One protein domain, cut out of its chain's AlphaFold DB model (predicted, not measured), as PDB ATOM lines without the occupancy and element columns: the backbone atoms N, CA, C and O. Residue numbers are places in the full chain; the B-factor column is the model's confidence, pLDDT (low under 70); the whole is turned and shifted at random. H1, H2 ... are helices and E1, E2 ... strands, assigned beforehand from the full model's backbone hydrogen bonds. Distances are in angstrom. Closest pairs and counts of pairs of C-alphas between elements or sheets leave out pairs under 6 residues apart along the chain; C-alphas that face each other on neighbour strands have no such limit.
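AT A GLANCE: This is residues 3 to 138 of the 148 residues of an uncharacterized protein of Oxalobacter sp (UniProt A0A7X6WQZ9). One twisted sheet of five antiparallel strands makes the body, with its two longest strands, E3 and E4, side by side in the middle and helix H4 covering part of one face, running along them. Beyond one end of E3 the chain turns through three short helices, H1, H2 and H3, while the last short helix, H5, folds back from H4 toward E1 and E2. The 136 printed residues hold five named helices and five named strands, in the chain order E1 E2 E3 H1 H2 H3 E4 E5 H4 H5; the sheet's order is E1 E2 E3 E4 E5, and the class is mixed, helices and strands. The whole is compact by its radius of gyration of the C-alphas, 16.0 A, yet elongated, spanning 50 by 32 by 26 A.

IN THESE COORDINATES: Begin in the sheet with E3, residues 38 to 48: find C-alpha 38 at (-24.833, 33.805, -14.511), and the strand runs 32.4 A from there. Beside it look for E4, residues 84 to 94, 32.1 A, and E2, residues 28 to 35, 22.5 A. The edge strands are E1, residues 3 to 5, starting at C-alpha 3 (-20.095, 23.070, -16.844), and E5, residues 111 to 116, 16.8 A. H4, residues 119 to 130, is 16.2 A long. The shorter helices are H1, residues 51 to 58, H2, 63 to 66, H3, 70 to 74, and H5, 134 to 137, ending at C-alpha 137 (-9.757, 21.694, -22.910).

HOW THE PARTS SIT: Look first between E3 and E4, where N 43 and O 89 are 2.8 A apart. E1, E2 and E3 form a meander, each strand the antiparallel neighbour of the one before; check N 4 and O 32, 2.9 A, and N 31 and O 42, 2.9 A. E4 and E5 form a hairpin, with N 88 and O 114 2.8 A apart. H4 is on one face of the sheet, giving two layers, a helix layer and a strand layer: its height is 8.7 A, and it lies over E4, along it at 15 degrees on the local plane. The closest C-alphas of H4 and E4 are those of Phe 119 and Tyr 86, 6.5 A. H5 only grazes the sheet with residues 136 to 137, and only just touches H4, with 3 pairs of C-alphas within 8 A, the closest being the C-alphas of Leu 123 and Pro 134 at 5.9 A; H4 touches H5 with residues 123 to 127 alone. H3 is on the sheet at a height of 6.1 A, only just over none of its strands, with the C-alphas of Ile 70 and Trp 115 closest at 5.7 A. H2 and H3 touch only at the corner, the C-alphas of Asp 64 and Ile 70 being closest at 5.8 A. H1 touches H2, with C-alphas 57 and 63 closest at 5.7 A, and is not on the sheet. In H1, H3 and H4 every O i to N i+4 pair is within hydrogen-bond range; H2 and H5 are too short for one.

THE WHOLE: The C-alphas farthest apart are those of Arg 59 and Lys 97, 50.9 A. The printed part has no cut; its long links are E1 to E2, 22 residues, and E4 to E5, 16 residues. The mean pLDDT of the printed part is 70.3, and the model is under 70 at 51 residues, among them 3 to 29 and 94 to 109.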
ATOM      1  N   LYS A   3     -21.039  22.625 -15.812       57.94
ATOM      2  CA  LYS A   3     -20.095  23.070 -16.844       57.94
ATOM      3  C   LYS A   3     -20.712  22.817 -18.220       57.94
ATOM      4  O   LYS A   3     -21.104  21.689 -18.511       57.94
ATOM      5  N   LYS A   4     -20.769  23.838 -19.080       56.50
ATOM      6  CA  LYS A   4     -21.102  23.689 -20.505       56.50
ATOM      7  C   LYS A   4     -19.892  24.119 -21.317       56.50
ATOM      8  O   LYS A   4     -19.463  25.263 -21.259       56.50
ATOM      9  N   ILE A   5     -19.325  23.198 -22.080       52.25
ATOM     10  CA  ILE A   5     -18.125  23.484 -22.864       52.25
ATOM     11  C   ILE A   5     -18.556  23.668 -24.315       52.25
ATOM     12  O   ILE A   5     -19.091  22.740 -24.923       52.25
ATOM     13  N   THR A   6     -18.349  24.868 -24.859       49.00
ATOM     14  CA  THR A   6     -18.622  25.154 -26.271       49.00
ATOM     15  C   THR A   6     -17.293  25.407 -26.962       49.00
ATOM     16  O   THR A   6     -16.636  26.414 -26.731       49.00
ATOM     17  N   TYR A   7     -16.889  24.471 -27.814       46.19
ATOM     18  CA  TYR A   7     -15.627  24.557 -28.534       46.19
ATOM     19  C   TYR A   7     -15.795  25.370 -29.820       46.19
ATOM     20  O   TYR A   7     -16.394  24.889 -30.783       46.19
ATOM     21  N   HIS A   8     -15.187  26.550 -29.882       45.94
ATOM     22  CA  HIS A   8     -14.987  27.282 -31.132       45.94
ATOM     23  C   HIS A   8     -13.568  27.023 -31.634       45.94
ATOM     24  O   HIS A   8     -12.656  27.814 -31.437       45.94
ATOM     25  N   ARG A   9     -13.364  25.855 -32.249       40.75
ATOM     26  CA  ARG A   9     -12.071  25.497 -32.833       40.75
ATOM     27  C   ARG A   9     -12.031  25.943 -34.290       40.75
ATOM     28  O   ARG A   9     -12.897  25.543 -35.065       40.75
ATOM     29  N   ASN A  10     -10.989  26.670 -34.684       37.56
ATOM     30  CA  ASN A  10     -10.588  26.701 -36.086       37.56
ATOM     31  C   ASN A  10     -10.126  25.279 -36.471       37.56
ATOM     32  O   ASN A  10      -9.110  24.820 -35.939       37.56
ATOM     33  N   PRO A  11     -10.857  24.544 -37.331       36.50
ATOM     34  CA  PRO A  11     -10.565  23.142 -37.640       36.50
ATOM     35  C   PRO A  11      -9.192  22.947 -38.287       36.50
ATOM     36  O   PRO A  11      -8.692  21.824 -38.312       36.50
ATOM     37  N   HIS A  12      -8.571  24.026 -38.764       32.50
ATOM     38  CA  HIS A  12      -7.246  23.987 -39.347       32.50
ATOM     39  C   HIS A  12      -6.122  24.088 -38.330       32.50
ATOM     40  O   HIS A  12      -5.020  23.795 -38.740       32.50
ATOM     41  N   ILE A  13      -6.359  24.419 -37.049       36.25
ATOM     42  CA  ILE A  13      -5.283  24.610 -36.064       36.25
ATOM     43  C   ILE A  13      -5.302  23.498 -35.001       36.25
ATOM     44  O   ILE A  13      -6.258  23.303 -34.240       36.25
ATOM     45  N   ALA A  14      -4.242  22.692 -34.988       34.84
ATOM     46  CA  ALA A  14      -3.907  21.749 -33.928       34.84
ATOM     47  C   ALA A  14      -3.215  22.472 -32.771       34.84
ATOM     48  O   ALA A  14      -2.169  23.091 -32.938       34.84
ATOM     49  N   PHE A  15      -3.823  22.365 -31.596       39.47
ATOM     50  CA  PHE A  15      -3.297  22.843 -30.331       39.47
ATOM     51  C   PHE A  15      -2.503  21.705 -29.667       39.47
ATOM     52  O   PHE A  15      -3.116  20.694 -29.313       39.47
ATOM     53  N   PRO A  16      -1.178  21.827 -29.487       45.66
ATOM     54  CA  PRO A  16      -0.184  22.259 -30.467       45.66
ATOM     55  C   PRO A  16       0.236  21.069 -31.355       45.66
ATOM     56  O   PRO A  16       0.457  19.981 -30.842       45.66
ATOM     57  N   LEU A  17       0.353  21.258 -32.671       31.55
ATOM     58  CA  LEU A  17       1.314  20.563 -33.550       31.55
ATOM     59  C   LEU A  17       1.187  21.165 -34.960       31.55
ATOM     60  O   LEU A  17       0.302  20.798 -35.729       31.55
ATOM     61  N   GLY A  18       2.093  22.098 -35.266       33.91
ATOM     62  CA  GLY A  18       2.469  22.498 -36.624       33.91
ATOM     63  C   GLY A  18       1.647  23.613 -37.265       33.91
ATOM     64  O   GLY A  18       0.719  23.312 -37.998       33.91
ATOM     65  N   PHE A  19       2.049  24.879 -37.103       43.53
ATOM     66  CA  PHE A  19       1.554  25.964 -37.961       43.53
ATOM     67  C   PHE A  19       2.673  26.905 -38.382       43.53
ATOM     68  O   PHE A  19       3.285  27.574 -37.556       43.53
ATOM     69  N   GLY A  20       2.912  26.930 -39.693       31.81
ATOM     70  CA  GLY A  20       3.590  28.020 -40.375       31.81
ATOM     71  C   GLY A  20       2.588  29.112 -40.762       31.81
ATOM     72  O   GLY A  20       1.471  28.822 -41.184       31.81
ATOM     73  N   ASP A  21       3.037  30.355 -40.610       37.53
ATOM     74  CA  ASP A  21       2.609  31.568 -41.323       37.53
ATOM     75  C   ASP A  21       1.145  32.053 -41.201       37.53
ATOM     76  O   ASP A  21       0.578  32.601 -42.146       37.53
ATOM     77  N   MET A  22       0.513  31.935 -40.025       40.91
ATOM     78  CA  MET A  22      -0.789  32.575 -39.759       40.91
ATOM     79  C   MET A  22      -0.658  33.796 -38.841       40.91
ATOM     80  O   MET A  22      -0.696  33.687 -37.620       40.91
ATOM     81  N   ARG A  23      -0.576  34.984 -39.450       42.16
ATOM     82  CA  ARG A  23      -0.546  36.292 -38.766       42.16
ATOM     83  C   ARG A  23      -1.919  36.824 -38.307       42.16
ATOM     84  O   ARG A  23      -1.999  37.982 -37.917       42.16
ATOM     85  N   SER A  24      -3.016  36.057 -38.380       40.28
ATOM     86  CA  SER A  24      -4.360  36.638 -38.148       40.28
ATOM     87  C   SER A  24      -5.467  35.725 -37.604       40.28
ATOM     88  O   SER A  24      -6.611  36.168 -37.525       40.28
ATOM     89  N   GLN A  25      -5.188  34.480 -37.204       44.62
ATOM     90  CA  GLN A  25      -6.202  33.628 -36.559       44.62
ATOM     91  C   GLN A  25      -5.609  32.932 -35.341       44.62
ATOM     92  O   GLN A  25      -5.131  31.802 -35.407       44.62
ATOM     93  N   SER A  26      -5.627  33.644 -34.224       53.38
ATOM     94  CA  SER A  26      -5.272  33.139 -32.909       53.38
ATOM     95  C   SER A  26      -6.242  32.019 -32.513       53.38
ATOM     96  O   SER A  26      -7.466  32.174 -32.507       53.38
ATOM     97  N   ALA A  27      -5.698  30.826 -32.277       59.59
ATOM     98  CA  ALA A  27      -6.491  29.694 -31.822       59.59
ATOM     99  C   ALA A  27      -6.916  29.941 -30.375       59.59
ATOM    100  O   ALA A  27      -6.074  30.259 -29.533       59.59
ATOM    101  N   PHE A  28      -8.207  29.766 -30.090       65.50
ATOM    102  CA  PHE A  28      -8.740  29.927 -28.748       65.50
ATOM    103  C   PHE A  28      -9.630  28.755 -28.334       65.50
ATOM    104  O   PHE A  28     -10.207  28.053 -29.167       65.50
ATOM    105  N   ALA A  29      -9.728  28.537 -27.027       68.44
ATOM    106  CA  ALA A  29     -10.677  27.619 -26.417       68.44
ATOM    107  C   ALA A  29     -11.504  28.379 -25.380       68.44
ATOM    108  O   ALA A  29     -10.949  29.113 -24.568       68.44
ATOM    109  N   GLU A  30     -12.823  28.197 -25.418       71.56
ATOM    110  CA  GLU A  30     -13.781  28.855 -24.531       71.56
ATOM    111  C   GLU A  30     -14.539  27.827 -23.692       71.56
ATOM    112  O   GLU A  30     -15.042  26.819 -24.195       71.56
ATOM    113  N   ILE A  31     -14.639  28.091 -22.394       72.19
ATOM    114  CA  ILE A  31     -15.339  27.250 -21.428       72.19
ATOM    115  C   ILE A  31     -16.364  28.107 -20.697       72.19
ATOM    116  O   ILE A  31     -16.037  29.180 -20.193       72.19
ATOM    117  N   TYR A  32     -17.603  27.615 -20.625       75.44
ATOM    118  CA  TYR A  32     -18.708  28.296 -19.962       75.44
ATOM    119  C   TYR A  32     -19.041  27.568 -18.653       75.44
ATOM    120  O   TYR A  32     -19.424  26.393 -18.623       75.44
ATOM    121  N   LEU A  33     -18.894  28.274 -17.540       73.88
ATOM    122  CA  LEU A  33     -19.192  27.796 -16.197       73.88
ATOM    123  C   LEU A  33     -20.504  28.432 -15.739       73.88
ATOM    124  O   LEU A  33     -20.595  29.656 -15.649       73.88
ATOM    125  N   LYS A  34     -21.527  27.622 -15.455       72.81
ATOM    126  CA  LYS A  34     -22.794  28.132 -14.924       72.81
ATOM    127  C   LYS A  34     -22.690  28.283 -13.412       72.81
ATOM    128  O   LYS A  34     -22.407  27.309 -12.707       72.81
ATOM    129  N   ASP A  35     -22.986  29.479 -12.920       69.44
ATOM    130  CA  ASP A  35     -23.165  29.758 -11.498       69.44
ATOM    131  C   ASP A  35     -24.515  30.444 -11.267       69.44
ATOM    132  O   ASP A  35     -24.701  31.612 -11.607       69.44
ATOM    133  N   ARG A  36     -25.471  29.691 -10.708       73.00
ATOM    134  CA  ARG A  36     -26.867  30.107 -10.478       73.00
ATOM    135  C   ARG A  36     -27.499  30.735 -11.732       73.00
ATOM    136  O   ARG A  36     -27.914  29.998 -12.629       73.00
ATOM    137  N   ASP A  37     -27.518  32.066 -11.795       68.12
ATOM    138  CA  ASP A  37     -28.170  32.896 -12.818       68.12
ATOM    139  C   ASP A  37     -27.182  33.551 -13.805       68.12
ATOM    140  O   ASP A  37     -27.573  34.341 -14.671       68.12
ATOM    141  N   ALA A  38     -25.890  33.247 -13.682       70.38
ATOM    142  CA  ALA A  38     -24.833  33.805 -14.511       70.38
ATOM    143  C   ALA A  38     -23.989  32.710 -15.168       70.38
ATOM    144  O   ALA A  38     -23.839  31.595 -14.663       70.38
ATOM    145  N   TRP A  39     -23.413  33.057 -16.312       73.31
ATOM    146  CA  TRP A  39     -22.412  32.261 -17.000       73.31
ATOM    147  C   TRP A  39     -21.083  32.986 -16.931       73.31
ATOM    148  O   TRP A  39     -20.957  34.111 -17.409       73.31
ATOM    149  N   ARG A  40     -20.077  32.330 -16.370       78.06
ATOM    150  CA  ARG A  40     -18.694  32.772 -16.491       78.06
ATOM    151  C   ARG A  40     -18.080  32.123 -17.719       78.06
ATOM    152  O   ARG A  40     -18.077  30.901 -17.827       78.06
ATOM    153  N   THR A  41     -17.553  32.933 -18.618       80.38
ATOM    154  CA  THR A  41     -16.799  32.480 -19.783       80.38
ATOM    155  C   THR A  41     -15.319  32.628 -19.482       80.38
ATOM    156  O   THR A  41     -14.892  33.686 -19.028       80.38
ATOM    157  N   VAL A  42     -14.541  31.579 -19.732       82.25
ATOM    158  CA  VAL A  42     -13.075  31.604 -19.680       82.25
ATOM    159  C   VAL A  42     -12.553  31.223 -21.057       82.25
ATOM    160  O   VAL A  42     -12.836  30.129 -21.546       82.25
ATOM    161  N   ARG A  43     -11.813  32.135 -21.685       81.75
ATOM    162  CA  ARG A  43     -11.185  31.975 -22.995       81.75
ATOM    163  C   ARG A  43      -9.679  31.950 -22.831       81.75
ATOM    164  O   ARG A  43      -9.131  32.915 -22.318       81.75
ATOM    165  N   ILE A  44      -9.018  30.911 -23.323       83.75
ATOM    166  CA  ILE A  44      -7.565  30.910 -23.523       83.75
ATOM    167  C   ILE A  44      -7.269  31.083 -25.007       83.75
ATOM    168  O   ILE A  44      -7.891  30.419 -25.834       83.75
ATOM    169  N   GLU A  45      -6.339  31.963 -25.348       81.69
ATOM    170  CA  GLU A  45      -5.983  32.295 -26.726       81.69
ATOM    171  C   GLU A  45      -4.467  32.350 -26.894       81.69
ATOM    172  O   GLU A  45      -3.776  32.945 -26.074       81.69
ATOM    173  N   ALA A  46      -3.961  31.720 -27.956       80.81
ATOM    174  CA  ALA A  46      -2.545  31.729 -28.308       80.81
ATOM    175  C   ALA A  46      -2.258  32.786 -29.384       80.81
ATOM    176  O   ALA A  46      -2.913  32.822 -30.430       80.81
ATOM    177  N   ILE A  47      -1.249  33.614 -29.135       79.94
ATOM    178  CA  ILE A  47      -0.828  34.747 -29.959       79.94
ATOM    179  C   ILE A  47       0.656  34.567 -30.279       79.94
ATOM    180  O   ILE A  47       1.442  34.222 -29.403       79.94
ATOM    181  N   GLY A  48       1.053  34.753 -31.539       77.19
ATOM    182  CA  GLY A  48       2.452  34.585 -31.939       77.19
ATOM    183  C   GLY A  48       3.358  35.616 -31.268       77.19
ATOM    184  O   GLY A  48       3.080  36.812 -31.339       77.19
ATOM    185  N   TYR A  49       4.451  35.157 -30.654       79.75
ATOM    186  CA  TYR A  49       5.517  36.029 -30.159       79.75
ATOM    187  C   TYR A  49       6.632  36.089 -31.201       79.75
ATOM    188  O   TYR A  49       7.662  35.428 -31.089       79.75
ATOM    189  N   ASP A  50       6.363  36.798 -32.294       77.44
ATOM    190  CA  ASP A  50       7.250  36.813 -33.453       77.44
ATOM    191  C   ASP A  50       8.495  37.696 -33.258       77.44
ATOM    192  O   ASP A  50       8.581  38.538 -32.361       77.44
ATOM    193  N   ASP A  51       9.474  37.521 -34.148       67.50
ATOM    194  CA  ASP A  51      10.726  38.286 -34.140       67.50
ATOM    195  C   ASP A  51      10.508  39.800 -34.242       67.50
ATOM    196  O   ASP A  51      11.352  40.576 -33.795       67.50
ATOM    197  N   TYR A  52       9.402  40.243 -34.852       66.56
ATOM    198  CA  TYR A  52       9.055  41.659 -34.907       66.56
ATOM    199  C   TYR A  52       8.714  42.171 -33.508       66.56
ATOM    200  O   TYR A  52       9.283  43.161 -33.055       66.56
ATOM    201  N   THR A  53       7.853  41.451 -32.799       73.31
ATOM    202  CA  THR A  53       7.416  41.819 -31.456       73.31
ATOM    203  C   THR A  53       8.551  41.728 -30.439       73.31
ATOM    204  O   THR A  53       8.683  42.603 -29.583       73.31
ATOM    205  N   LYS A  54       9.430  40.727 -30.585       72.06
ATOM    206  CA  LYS A  54      10.673  40.610 -29.807       72.06
ATOM    207  C   LYS A  54      11.593  41.809 -30.029       72.06
ATOM    208  O   LYS A  54      11.979  42.470 -29.071       72.06
ATOM    209  N   LYS A  55      11.864  42.166 -31.289       71.81
ATOM    210  CA  LYS A  55      12.708  43.326 -31.630       71.81
ATOM    211  C   LYS A  55      12.112  44.649 -31.161       71.81
ATOM    212  O   LYS A  55      12.858  45.535 -30.756       71.81
ATOM    213  N   GLU A  56      10.793  44.806 -31.218       73.75
ATOM    214  CA  GLU A  56      10.135  46.004 -30.690       73.75
ATOM    215  C   GLU A  56      10.267  46.089 -29.164       73.75
ATOM    216  O   GLU A  56      10.576  47.165 -28.653       73.75
ATOM    217  N   ALA A  57      10.146  44.967 -28.444       71.38
ATOM    218  CA  ALA A  57      10.416  44.915 -27.005       71.38
ATOM    219  C   ALA A  57      11.880  45.264 -26.673       71.38
ATOM    220  O   ALA A  57      12.147  46.082 -25.791       71.38
ATOM    221  N   GLU A  58      12.837  44.703 -27.418       71.31
ATOM    222  CA  GLU A  58      14.278  44.939 -27.242       71.31
ATOM    223  C   GLU A  58      14.695  46.391 -27.525       71.31
ATOM    224  O   GLU A  58      15.618  46.913 -26.900       71.31
ATOM    225  N   ARG A  59      14.002  47.080 -28.440       75.06
ATOM    226  CA  ARG A  59      14.239  48.498 -28.777       75.06
ATOM    227  C   ARG A  59      13.689  49.483 -27.741       75.06
ATOM    228  O   ARG A  59      13.723  50.691 -27.976       75.06
ATOM    229  N   GLY A  60      13.163  48.994 -26.619       65.25
ATOM    230  CA  GLY A  60      12.482  49.817 -25.618       65.25
ATOM    231  C   GLY A  60      11.060  50.212 -26.027       65.25
ATOM    232  O   GLY A  60      10.468  51.103 -25.415       65.25
ATOM    233  N   GLY A  61      10.497  49.564 -27.052       68.94
ATOM    234  CA  GLY A  61       9.069  49.609 -27.320       68.94
ATOM    235  C   GLY A  61       8.317  48.959 -26.162       68.94
ATOM    236  O   GLY A  61       8.674  47.886 -25.680       68.94
ATOM    237  N   SER A  62       7.275  49.626 -25.671       79.75
ATOM    238  CA  SER A  62       6.459  49.068 -24.596       79.75
ATOM    239  C   SER A  62       5.647  47.899 -25.146       79.75
ATOM    240  O   SER A  62       4.768  48.106 -25.985       79.75
ATOM    241  N   LEU A  63       5.921  46.684 -24.659       80.56
ATOM    242  CA  LEU A  63       5.110  45.505 -24.967       80.56
ATOM    243  C   LEU A  63       3.631  45.743 -24.652       80.56
ATOM    244  O   LEU A  63       2.792  45.286 -25.412       80.56
ATOM    245  N   ASP A  64       3.305  46.546 -23.633       82.00
ATOM    246  CA  ASP A  64       1.923  46.934 -23.322       82.00
ATOM    247  C   ASP A  64       1.226  47.736 -24.436       82.00
ATOM    248  O   ASP A  64       0.002  47.827 -24.446       82.00
ATOM    249  N   ARG A  65       1.962  48.308 -25.402       80.06
ATOM    250  CA  ARG A  65       1.349  48.900 -26.607       80.06
ATOM    251  C   ARG A  65       0.874  47.849 -27.604       80.06
ATOM    252  O   ARG A  65      -0.052  48.124 -28.359       80.06
ATOM    253  N   ILE A  66       1.535  46.695 -27.639       78.69
ATOM    254  CA  ILE A  66       1.236  45.591 -28.561       78.69
ATOM    255  C   ILE A  66       0.260  44.616 -27.890       78.69
ATOM    256  O   ILE A  66      -0.731  44.208 -28.490       78.69
ATOM    257  N   PHE A  67       0.509  44.309 -26.619       81.38
ATOM    258  CA  PHE A  67      -0.252  43.401 -25.770       81.38
ATOM    259  C   PHE A  67      -0.633  44.115 -24.468       81.38
ATOM    260  O   PHE A  67       0.108  44.057 -23.484       81.38
ATOM    261  N   PRO A  68      -1.769  44.831 -24.444       81.88
ATOM    262  CA  PRO A  68      -2.167  45.625 -23.288       81.88
ATOM    263  C   PRO A  68      -2.174  44.828 -21.979       81.88
ATOM    264  O   PRO A  68      -2.849  43.805 -21.853       81.88
ATOM    265  N   GLY A  69      -1.421  45.321 -20.991       83.25
ATOM    266  CA  GLY A  69      -1.373  44.769 -19.638       83.25
ATOM    267  C   GLY A  69      -0.428  43.584 -19.447       83.25
ATOM    268  O   GLY A  69      -0.357  43.071 -18.329       83.25
ATOM    269  N   ILE A  70       0.310  43.160 -20.478       86.75
ATOM    270  CA  ILE A  70       1.212  42.003 -20.405       86.75
ATOM    271  C   ILE A  70       2.296  42.163 -19.337       86.75
ATOM    272  O   ILE A  70       2.502  41.254 -18.533       86.75
ATOM    273  N   THR A  71       2.937  43.333 -19.253       86.06
ATOM    274  CA  THR A  71       4.044  43.552 -18.310       86.06
ATOM    275  C   THR A  71       3.527  43.575 -16.875       86.06
ATOM    276  O   THR A  71       4.175  43.063 -15.963       86.06
ATOM    277  N   ARG A  72       2.332  44.145 -16.670       87.06
ATOM    278  CA  ARG A  72       1.666  44.174 -15.362       87.06
ATOM    279  C   ARG A  72       1.228  42.778 -14.922       87.06
ATOM    280  O   ARG A  72       1.405  42.453 -13.755       87.06
ATOM    281  N   SER A  73       0.635  42.005 -15.828       88.62
ATOM    282  CA  SER A  73       0.109  40.665 -15.550       88.62
ATOM    283  C   SER A  73       1.235  39.678 -15.240       88.62
ATOM    284  O   SER A  73       1.213  39.016 -14.207       88.62
ATOM    285  N   MET A  74       2.282  39.651 -16.067       89.94
ATOM    286  CA  MET A  74       3.399  38.722 -15.879       89.94
ATOM    287  C   MET A  74       4.399  39.192 -14.812       89.94
ATOM    288  O   MET A  74       5.158  38.383 -14.282       89.94
ATOM    289  N   GLY A  75       4.460  40.499 -14.518       89.06
ATOM    290  CA  GLY A  75       5.454  41.094 -13.611       89.06
ATOM    291  C   GLY A  75       6.897  41.041 -14.134       89.06
ATOM    292  O   GLY A  75       7.834  41.412 -13.429       89.06
ATOM    293  N   ARG A  76       7.080  40.571 -15.370       88.19
ATOM    294  CA  ARG A  76       8.345  40.425 -16.093       88.19
ATOM    295  C   ARG A  76       8.078  40.506 -17.596       88.19
ATOM    296  O   ARG A  76       6.931  40.435 -18.030       88.19
ATOM    297  N   LEU A  77       9.142  40.619 -18.387       86.88
ATOM    298  CA  LEU A  77       9.041  40.402 -19.828       86.88
ATOM    299  C   LEU A  77       8.789  38.909 -20.118       86.88
ATOM    300  O   LEU A  77       9.238  38.061 -19.331       86.88
ATOM    301  N   PRO A  78       8.096  38.585 -21.225       87.88
ATOM    302  CA  PRO A  78       8.032  37.222 -21.729       87.88
ATOM    303  C   PRO A  78       9.420  36.630 -21.967       87.88
ATOM    304  O   PRO A  78      10.376  37.359 -22.244       87.88
ATOM    305  N   ASP A  79       9.516  35.310 -21.868       86.88
ATOM    306  CA  ASP A  79      10.718  34.562 -22.206       86.88
ATOM    307  C   ASP A  79      11.120  34.873 -23.663       86.88
ATOM    308  O   ASP A  79      10.289  34.743 -24.570       86.88
ATOM    309  N   PRO A  80      12.366  35.311 -23.920       82.94
ATOM    310  CA  PRO A  80      12.827  35.624 -25.272       82.94
ATOM    311  C   PRO A  80      12.759  34.423 -26.227       82.94
ATOM    312  O   PRO A  80      12.608  34.621 -27.437       82.94
ATOM    313  N   ASP A  81      12.811  33.195 -25.712       83.44
ATOM    314  CA  ASP A  81      12.706  31.964 -26.496       83.44
ATOM    315  C   ASP A  81      11.253  31.493 -26.665       83.44
ATOM    316  O   ASP A  81      10.987  30.582 -27.459       83.44
ATOM    317  N   ALA A  82      10.280  32.140 -26.006       84.44
ATOM    318  CA  ALA A  82       8.873  31.832 -26.217       84.44
ATOM    319  C   ALA A  82       8.490  32.056 -27.687       84.44
ATOM    320  O   ALA A  82       8.843  33.053 -28.324       84.44
ATOM    321  N   LEU A  83       7.754  31.098 -28.241       81.62
ATOM    322  CA  LEU A  83       7.189  31.197 -29.590       81.62
ATOM    323  C   LEU A  83       5.778  31.793 -29.565       81.62
ATOM    324  O   LEU A  83       5.303  32.331 -30.565       81.62
ATOM    325  N   TRP A  84       5.110  31.691 -28.418       84.00
ATOM    326  CA  TRP A  84       3.716  32.054 -28.230       84.00
ATOM    327  C   TRP A  84       3.538  32.785 -26.908       84.00
ATOM    328  O   TRP A  84       4.191  32.469 -25.918       84.00
ATOM    329  N   LEU A  85       2.604  33.723 -26.905       87.69
ATOM    330  CA  LEU A  85       1.988  34.267 -25.709       87.69
ATOM    331  C   LEU A  85       0.579  33.704 -25.604       87.69
ATOM    332  O   LEU A  85      -0.105  33.501 -26.608       87.69
ATOM    333  N   TYR A  86       0.135  33.485 -24.384       87.50
ATOM    334  CA  TYR A  86      -1.184  32.988 -24.065       87.50
ATOM    335  C   TYR A  86      -1.904  34.043 -23.250       87.50
ATOM    336  O   TYR A  86      -1.403  34.489 -22.221       87.50
ATOM    337  N   THR A  87      -3.087  34.434 -23.701       89.19
ATOM    338  CA  THR A  87      -3.981  35.274 -22.911       89.19
ATOM    339  C   THR A  87      -5.138  34.435 -22.398       89.19
ATOM    340  O   THR A  87      -5.744  33.673 -23.154       89.19
ATOM    341  N   VAL A  88      -5.440  34.561 -21.109       89.50
ATOM    342  CA  VAL A  88      -6.661  34.035 -20.517       89.50
ATOM    343  C   VAL A  88      -7.583  35.199 -20.195       89.50
ATOM    344  O   VAL A  88      -7.310  36.007 -19.311       89.50
ATOM    345  N   THR A  89      -8.690  35.279 -20.923       87.12
ATOM    346  CA  THR A  89      -9.742  36.270 -20.715       87.12
ATOM    347  C   THR A  89     -10.928  35.610 -20.029       87.12
ATOM    348  O   THR A  89     -11.524  34.674 -20.563       87.12
ATOM    349  N   ALA A  90     -11.290  36.099 -18.851       85.94
ATOM    350  CA  ALA A  90     -12.431  35.627 -18.087       85.94
ATOM    351  C   ALA A  90     -13.437  36.755 -17.888       85.94
ATOM    352  O   ALA A  90     -13.074  37.851 -17.466       85.94
ATOM    353  N   PHE A  91     -14.707  36.479 -18.162       82.31
ATOM    354  CA  PHE A  91     -15.771  37.451 -17.958       82.31
ATOM    355  C   PHE A  91     -17.083  36.796 -17.562       82.31
ATOM    356  O   PHE A  91     -17.334  35.626 -17.856       82.31
ATOM    357  N   THR A  92     -17.935  37.553 -16.875       77.88
ATOM    358  CA  THR A  92     -19.252  37.070 -16.454       77.88
ATOM    359  C   THR A  92     -20.337  37.673 -17.334       77.88
ATOM    360  O   THR A  92     -20.407  38.879 -17.538       77.88
ATOM    361  N   THR A  93     -21.214  36.821 -17.845       70.69
ATOM    362  CA  THR A  93     -22.410  37.201 -18.593       70.69
ATOM    363  C   THR A  93     -23.639  36.823 -17.780       70.69
ATOM    364  O   THR A  93     -23.716  35.738 -17.197       70.69
ATOM    365  N   LYS A  94     -24.632  37.712 -17.714       64.38
ATOM    366  CA  LYS A  94     -25.948  37.333 -17.188       64.38
ATOM    367  C   LYS A  94     -26.641  36.495 -18.253       64.38
ATOM    368  O   LYS A  94     -26.639  36.875 -19.425       64.38
ATOM    369  N   ALA A  95     -27.238  35.371 -17.858       57.62
ATOM    370  CA  ALA A  95     -28.081  34.629 -18.781       57.62
ATOM    371  C   ALA A  95     -29.213  35.563 -19.237       57.62
ATOM    372  O   ALA A  95     -29.981  36.064 -18.409       57.62
ATOM    373  N   ALA A  96     -29.327  35.834 -20.542       50.22
ATOM    374  CA  ALA A  96     -30.578  36.385 -21.035       50.22
ATOM    375  C   ALA A  96     -31.682  35.373 -20.701       50.22
ATOM    376  O   ALA A  96     -31.453  34.164 -20.726       50.22
ATOM    377  N   LYS A  97     -32.903  35.851 -20.428       45.22
ATOM    378  CA  LYS A  97     -34.072  34.978 -20.195       45.22
ATOM    379  C   LYS A  97     -34.306  33.951 -21.321       45.22
ATOM    380  O   LYS A  97     -35.037  32.995 -21.111       45.22
ATOM    381  N   ASN A  98     -33.675  34.144 -22.482       45.66
ATOM    382  CA  ASN A  98     -33.546  33.155 -23.541       45.66
ATOM    383  C   ASN A  98     -32.125  32.575 -23.533       45.66
ATOM    384  O   ASN A  98     -31.166  33.283 -23.840       45.66
ATOM    385  N   GLU A  99     -32.008  31.277 -23.245       44.06
ATOM    386  CA  GLU A  99     -30.757  30.498 -23.131       44.06
ATOM    387  C   GLU A  99     -29.841  30.541 -24.374       44.06
ATOM    388  O   GLU A  99     -28.717  30.038 -24.346       44.06
ATOM    389  N   SER A 100     -30.313  31.141 -25.467       44.69
ATOM    390  CA  SER A 100     -29.639  31.245 -26.761       44.69
ATOM    391  C   SER A 100     -28.760  32.490 -26.920       44.69
ATOM    392  O   SER A 100     -28.016  32.566 -27.893       44.69
ATOM    393  N   LEU A 101     -28.862  33.483 -26.026       40.53
ATOM    394  CA  LEU A 101     -28.126  34.747 -26.144       40.53
ATOM    395  C   LEU A 101     -27.362  35.041 -24.849       40.53
ATOM    396  O   LEU A 101     -27.940  35.445 -23.842       40.53
ATOM    397  N   LEU A 102     -26.045  34.850 -24.884       50.56
ATOM    398  CA  LEU A 102     -25.156  35.376 -23.853       50.56
ATOM    399  C   LEU A 102     -24.954  36.866 -24.136       50.56
ATOM    400  O   LEU A 102     -24.465  37.241 -25.200       50.56
ATOM    401  N   ILE A 103     -25.384  37.721 -23.207       52.34
ATOM    402  CA  ILE A 103     -25.158  39.164 -23.301       52.34
ATOM    403  C   ILE A 103     -23.721  39.405 -22.848       52.34
ATOM    404  O   ILE A 103     -23.395  39.121 -21.696       52.34
ATOM    405  N   LEU A 104     -22.875  39.893 -23.759       55.88
ATOM    406  CA  LEU A 104     -21.507  40.289 -23.426       55.88
ATOM    407  C   LEU A 104     -21.521  41.305 -22.273       55.88
ATOM    408  O   LEU A 104     -22.454  42.112 -22.195       55.88
ATOM    409  N   PRO A 105     -20.515  41.280 -21.381       55.94
ATOM    410  CA  PRO A 105     -20.432  42.244 -20.295       55.94
ATOM    411  C   PRO A 105     -20.448  43.659 -20.872       55.94
ATOM    412  O   PRO A 105     -19.727  43.961 -21.821       55.94
ATOM    413  N   THR A 106     -21.295  44.523 -20.322       53.00
ATOM    414  CA  THR A 106     -21.424  45.917 -20.771       53.00
ATOM    415  C   THR A 106     -20.493  46.870 -20.020       53.00
ATOM    416  O   THR A 106     -20.544  48.070 -20.268       53.00
ATOM    417  N   GLY A 107     -19.680  46.363 -19.087       53.22
ATOM    418  CA  GLY A 107     -18.731  47.139 -18.288       53.22
ATOM    419  C   GLY A 107     -17.332  46.525 -18.310       53.22
ATOM    420  O   GLY A 107     -17.188  45.305 -18.356       53.22
ATOM    421  N   GLU A 108     -16.311  47.383 -18.275       50.84
ATOM    422  CA  GLU A 108     -14.893  46.991 -18.252       50.84
ATOM    423  C   GLU A 108     -14.512  46.231 -16.966       50.84
ATOM    424  O   GLU A 108     -13.622  45.387 -16.998       50.84
ATOM    425  N   ASP A 109     -15.235  46.457 -15.860       54.09
ATOM    426  CA  ASP A 109     -14.961  45.855 -14.543       54.09
ATOM    427  C   ASP A 109     -15.224  44.337 -14.470       54.09
ATOM    428  O   ASP A 109     -14.760  43.668 -13.547       54.09
ATOM    429  N   ASP A 110     -15.950  43.777 -15.442       72.19
ATOM    430  CA  ASP A 110     -16.319  42.356 -15.472       72.19
ATOM    431  C   ASP A 110     -15.378  41.502 -16.342       72.19
ATOM    432  O   ASP A 110     -15.631  40.305 -16.509       72.19
ATOM    433  N   ILE A 111     -14.311  42.089 -16.903       78.44
ATOM    434  CA  ILE A 111     -13.345  41.401 -17.770       78.44
ATOM    435  C   ILE A 111     -11.981  41.334 -17.080       78.44
ATOM    436  O   ILE A 111     -11.314  42.344 -16.867       78.44
ATOM    437  N   ARG A 112     -11.523  40.117 -16.786       87.00
ATOM    438  CA  ARG A 112     -10.158  39.844 -16.324       87.00
ATOM    439  C   ARG A 112      -9.338  39.275 -17.472       87.00
ATOM    440  O   ARG A 112      -9.746  38.290 -18.078       87.00
ATOM    441  N   VAL A 113      -8.178  39.868 -17.733       88.12
ATOM    442  CA  VAL A 113      -7.213  39.395 -18.731       88.12
ATOM    443  C   VAL A 113      -5.902  39.087 -18.024       88.12
ATOM    444  O   VAL A 113      -5.366  39.947 -17.329       88.12
ATOM    445  N   GLU A 114      -5.400  37.873 -18.208       93.62
ATOM    446  CA  GLU A 114      -4.118  37.417 -17.670       93.62
ATOM    447  C   GLU A 114      -3.235  36.902 -18.812       93.62
ATOM    448  O   GLU A 114      -3.741  36.314 -19.770       93.62
ATOM    449  N   TRP A 115      -1.930  37.140 -18.733       93.06
ATOM    450  CA  TRP A 115      -0.951  36.816 -19.765       93.06
ATOM    451  C   TRP A 115       0.075  35.800 -19.272       93.06
ATOM    452  O   TRP A 115       0.526  35.845 -18.129       93.06
ATOM    453  N   PHE A 116       0.484  34.921 -20.180       92.88
ATOM    454  CA  PHE A 116       1.480  33.882 -19.957       92.88
ATOM    455  C   PHE A 116       2.332  33.715 -21.215       92.88
ATOM    456  O   PHE A 116       1.876  33.957 -22.327       92.88
ATOM    457  N   ASP A 117       3.561  33.256 -21.055       91.44
ATOM    458  CA  ASP A 117       4.443  32.798 -22.137       91.44
ATOM    459  C   ASP A 117       4.645  31.276 -22.122       91.44
ATOM    460  O   ASP A 117       5.224  30.712 -23.047       91.44
ATOM    461  N   ASP A 118       4.106  30.605 -21.103       89.62
ATOM    462  CA  ASP A 118       4.044  29.156 -20.990       89.62
ATOM    463  C   ASP A 118       2.585  28.685 -20.979       89.62
ATOM    464  O   ASP A 118       1.734  29.180 -20.232       89.62
ATOM    465  N   PHE A 119       2.289  27.707 -21.832       86.38
ATOM    466  CA  PHE A 119       0.937  27.186 -21.979       86.38
ATOM    467  C   PHE A 119       0.460  26.434 -20.730       86.38
ATOM    468  O   PHE A 119      -0.712  26.523 -20.363       86.38
ATOM    469  N   HIS A 120       1.350  25.690 -20.072       86.38
ATOM    470  CA  HIS A 120       1.002  24.932 -18.876       86.38
ATOM    471  C   HIS A 120       0.718  25.865 -17.698       86.38
ATOM    472  O   HIS A 120      -0.271  25.653 -17.007       86.38
ATOM    473  N   ALA A 121       1.470  26.956 -17.553       91.25
ATOM    474  CA  ALA A 121       1.191  27.999 -16.572       91.25
ATOM    475  C   ALA A 121      -0.206  28.615 -16.767       91.25
ATOM    476  O   ALA A 121      -0.937  28.812 -15.796       91.25
ATOM    477  N   ALA A 122      -0.618  28.855 -18.018       90.06
ATOM    478  CA  ALA A 122      -1.963  29.344 -18.316       90.06
ATOM    479  C   ALA A 122      -3.056  28.331 -17.918       90.06
ATOM    480  O   ALA A 122      -4.110  28.716 -17.406       90.06
ATOM    481  N   LEU A 123      -2.810  27.033 -18.126       86.81
ATOM    482  CA  LEU A 123      -3.724  25.965 -17.710       86.81
ATOM    483  C   LEU A 123      -3.798  25.813 -16.187       86.81
ATOM    484  O   LEU A 123      -4.901  25.726 -15.650       86.81
ATOM    485  N   ASP A 124      -2.656  25.815 -15.504       90.50
ATOM    486  CA  ASP A 124      -2.573  25.710 -14.045       90.50
ATOM    487  C   ASP A 124      -3.303  26.883 -13.381       90.50
ATOM    488  O   ASP A 124      -4.043  26.710 -12.411       90.50
ATOM    489  N   TRP A 125      -3.176  28.079 -13.962       92.31
ATOM    490  CA  TRP A 125      -3.933  29.246 -13.531       92.31
ATOM    491  C   TRP A 125      -5.442  29.082 -13.756       92.31
ATOM    492  O   TRP A 125      -6.232  29.386 -12.860       92.31
ATOM    493  N   CYS A 126      -5.870  28.542 -14.905       87.56
ATOM    494  CA  CYS A 126      -7.285  28.234 -15.152       87.56
ATOM    495  C   CYS A 126      -7.848  27.215 -14.144       87.56
ATOM    496  O   CYS A 126      -9.004  27.335 -13.719       87.56
ATOM    497  N   GLU A 127      -7.051  26.219 -13.753       88.75
ATOM    498  CA  GLU A 127      -7.440  25.227 -12.751       88.75
ATOM    499  C   GLU A 127      -7.543  25.853 -11.358       88.75
ATOM    500  O   GLU A 127      -8.562  25.669 -10.689       88.75
ATOM    501  N   SER A 128      -6.549  26.646 -10.955       91.75
ATOM    502  CA  SER A 128      -6.523  27.332  -9.658       91.75
ATOM    503  C   SER A 128      -7.671  28.334  -9.499       91.75
ATOM    504  O   SER A 128      -8.384  28.311  -8.497       91.75
ATOM    505  N   GLU A 129      -7.884  29.203 -10.491       90.69
ATOM    506  CA  GLU A 129      -8.831  30.322 -10.381       90.69
ATOM    507  C   GLU A 129     -10.279  29.924 -10.695       90.69
ATOM    508  O   GLU A 129     -11.228  30.500 -10.152       90.69
ATOM    509  N   TYR A 130     -10.471  28.952 -11.592       84.69
ATOM    510  CA  TYR A 130     -11.793  28.618 -12.132       84.69
ATOM    511  C   TYR A 130     -12.158  27.135 -12.022       84.69
ATOM    512  O   TYR A 130     -13.254  26.746 -12.437       84.69
ATOM    513  N   GLY A 131     -11.280  26.286 -11.478       85.94
ATOM    514  CA  GLY A 131     -11.512  24.842 -11.393       85.94
ATOM    515  C   GLY A 131     -11.606  24.167 -12.765       85.94
ATOM    516  O   GLY A 131     -12.275  23.134 -12.904       85.94
ATOM    517  N   ILE A 132     -11.012  24.779 -13.795       83.00
ATOM    518  CA  ILE A 132     -10.977  24.270 -15.166       83.00
ATOM    519  C   ILE A 132      -9.724  23.421 -15.334       83.00
ATOM    520  O   ILE A 132      -8.614  23.938 -15.352       83.00
ATOM    521  N   ARG A 133      -9.896  22.112 -15.498       81.38
ATOM    522  CA  ARG A 133      -8.765  21.191 -15.634       81.38
ATOM    523  C   ARG A 133      -8.171  21.264 -17.040       81.38
ATOM    524  O   ARG A 133      -8.922  21.444 -17.998       81.38
ATOM    525  N   PRO A 134      -6.880  20.943 -17.228       77.19
ATOM    526  CA  PRO A 134      -6.297  20.721 -18.555       77.19
ATOM    527  C   PRO A 134      -7.109  19.755 -19.437       77.19
ATOM    528  O   PRO A 134      -7.188  19.913 -20.655       77.19
ATOM    529  N   SER A 135      -7.741  18.744 -18.827       75.00
ATOM    530  CA  SER A 135      -8.623  17.799 -19.523       75.00
ATOM    531  C   SER A 135      -9.919  18.424 -20.033       75.00
ATOM    532  O   SER A 135     -10.479  17.900 -20.986       75.00
ATOM    533  N   ASP A 136     -10.381  19.523 -19.438       72.56
ATOM    534  CA  ASP A 136     -11.601  20.226 -19.856       72.56
ATOM    535  C   ASP A 136     -11.391  20.946 -21.202       72.56
ATOM    536  O   ASP A 136     -12.348  21.204 -21.927       72.56
ATOM    537  N   PHE A 137     -10.133  21.207 -21.580       66.81
ATOM    538  CA  PHE A 137      -9.757  21.694 -22.910       66.81
ATOM    539  C   PHE A 137      -9.588  20.564 -23.938       66.81
ATOM    540  O   PHE A 137      -9.471  20.823 -25.141       66.81
ATOM    541  N   LYS A 138      -9.573  19.293 -23.503       58.22
ATOM    542  CA  LYS A 138      -9.517  18.141 -24.409       58.22
ATOM    543  C   LYS A 138     -10.923  17.852 -24.906       58.22
ATOM    544  O   LYS A 138     -11.818  17.551 -24.127       58.22
TER     545      LYS A 138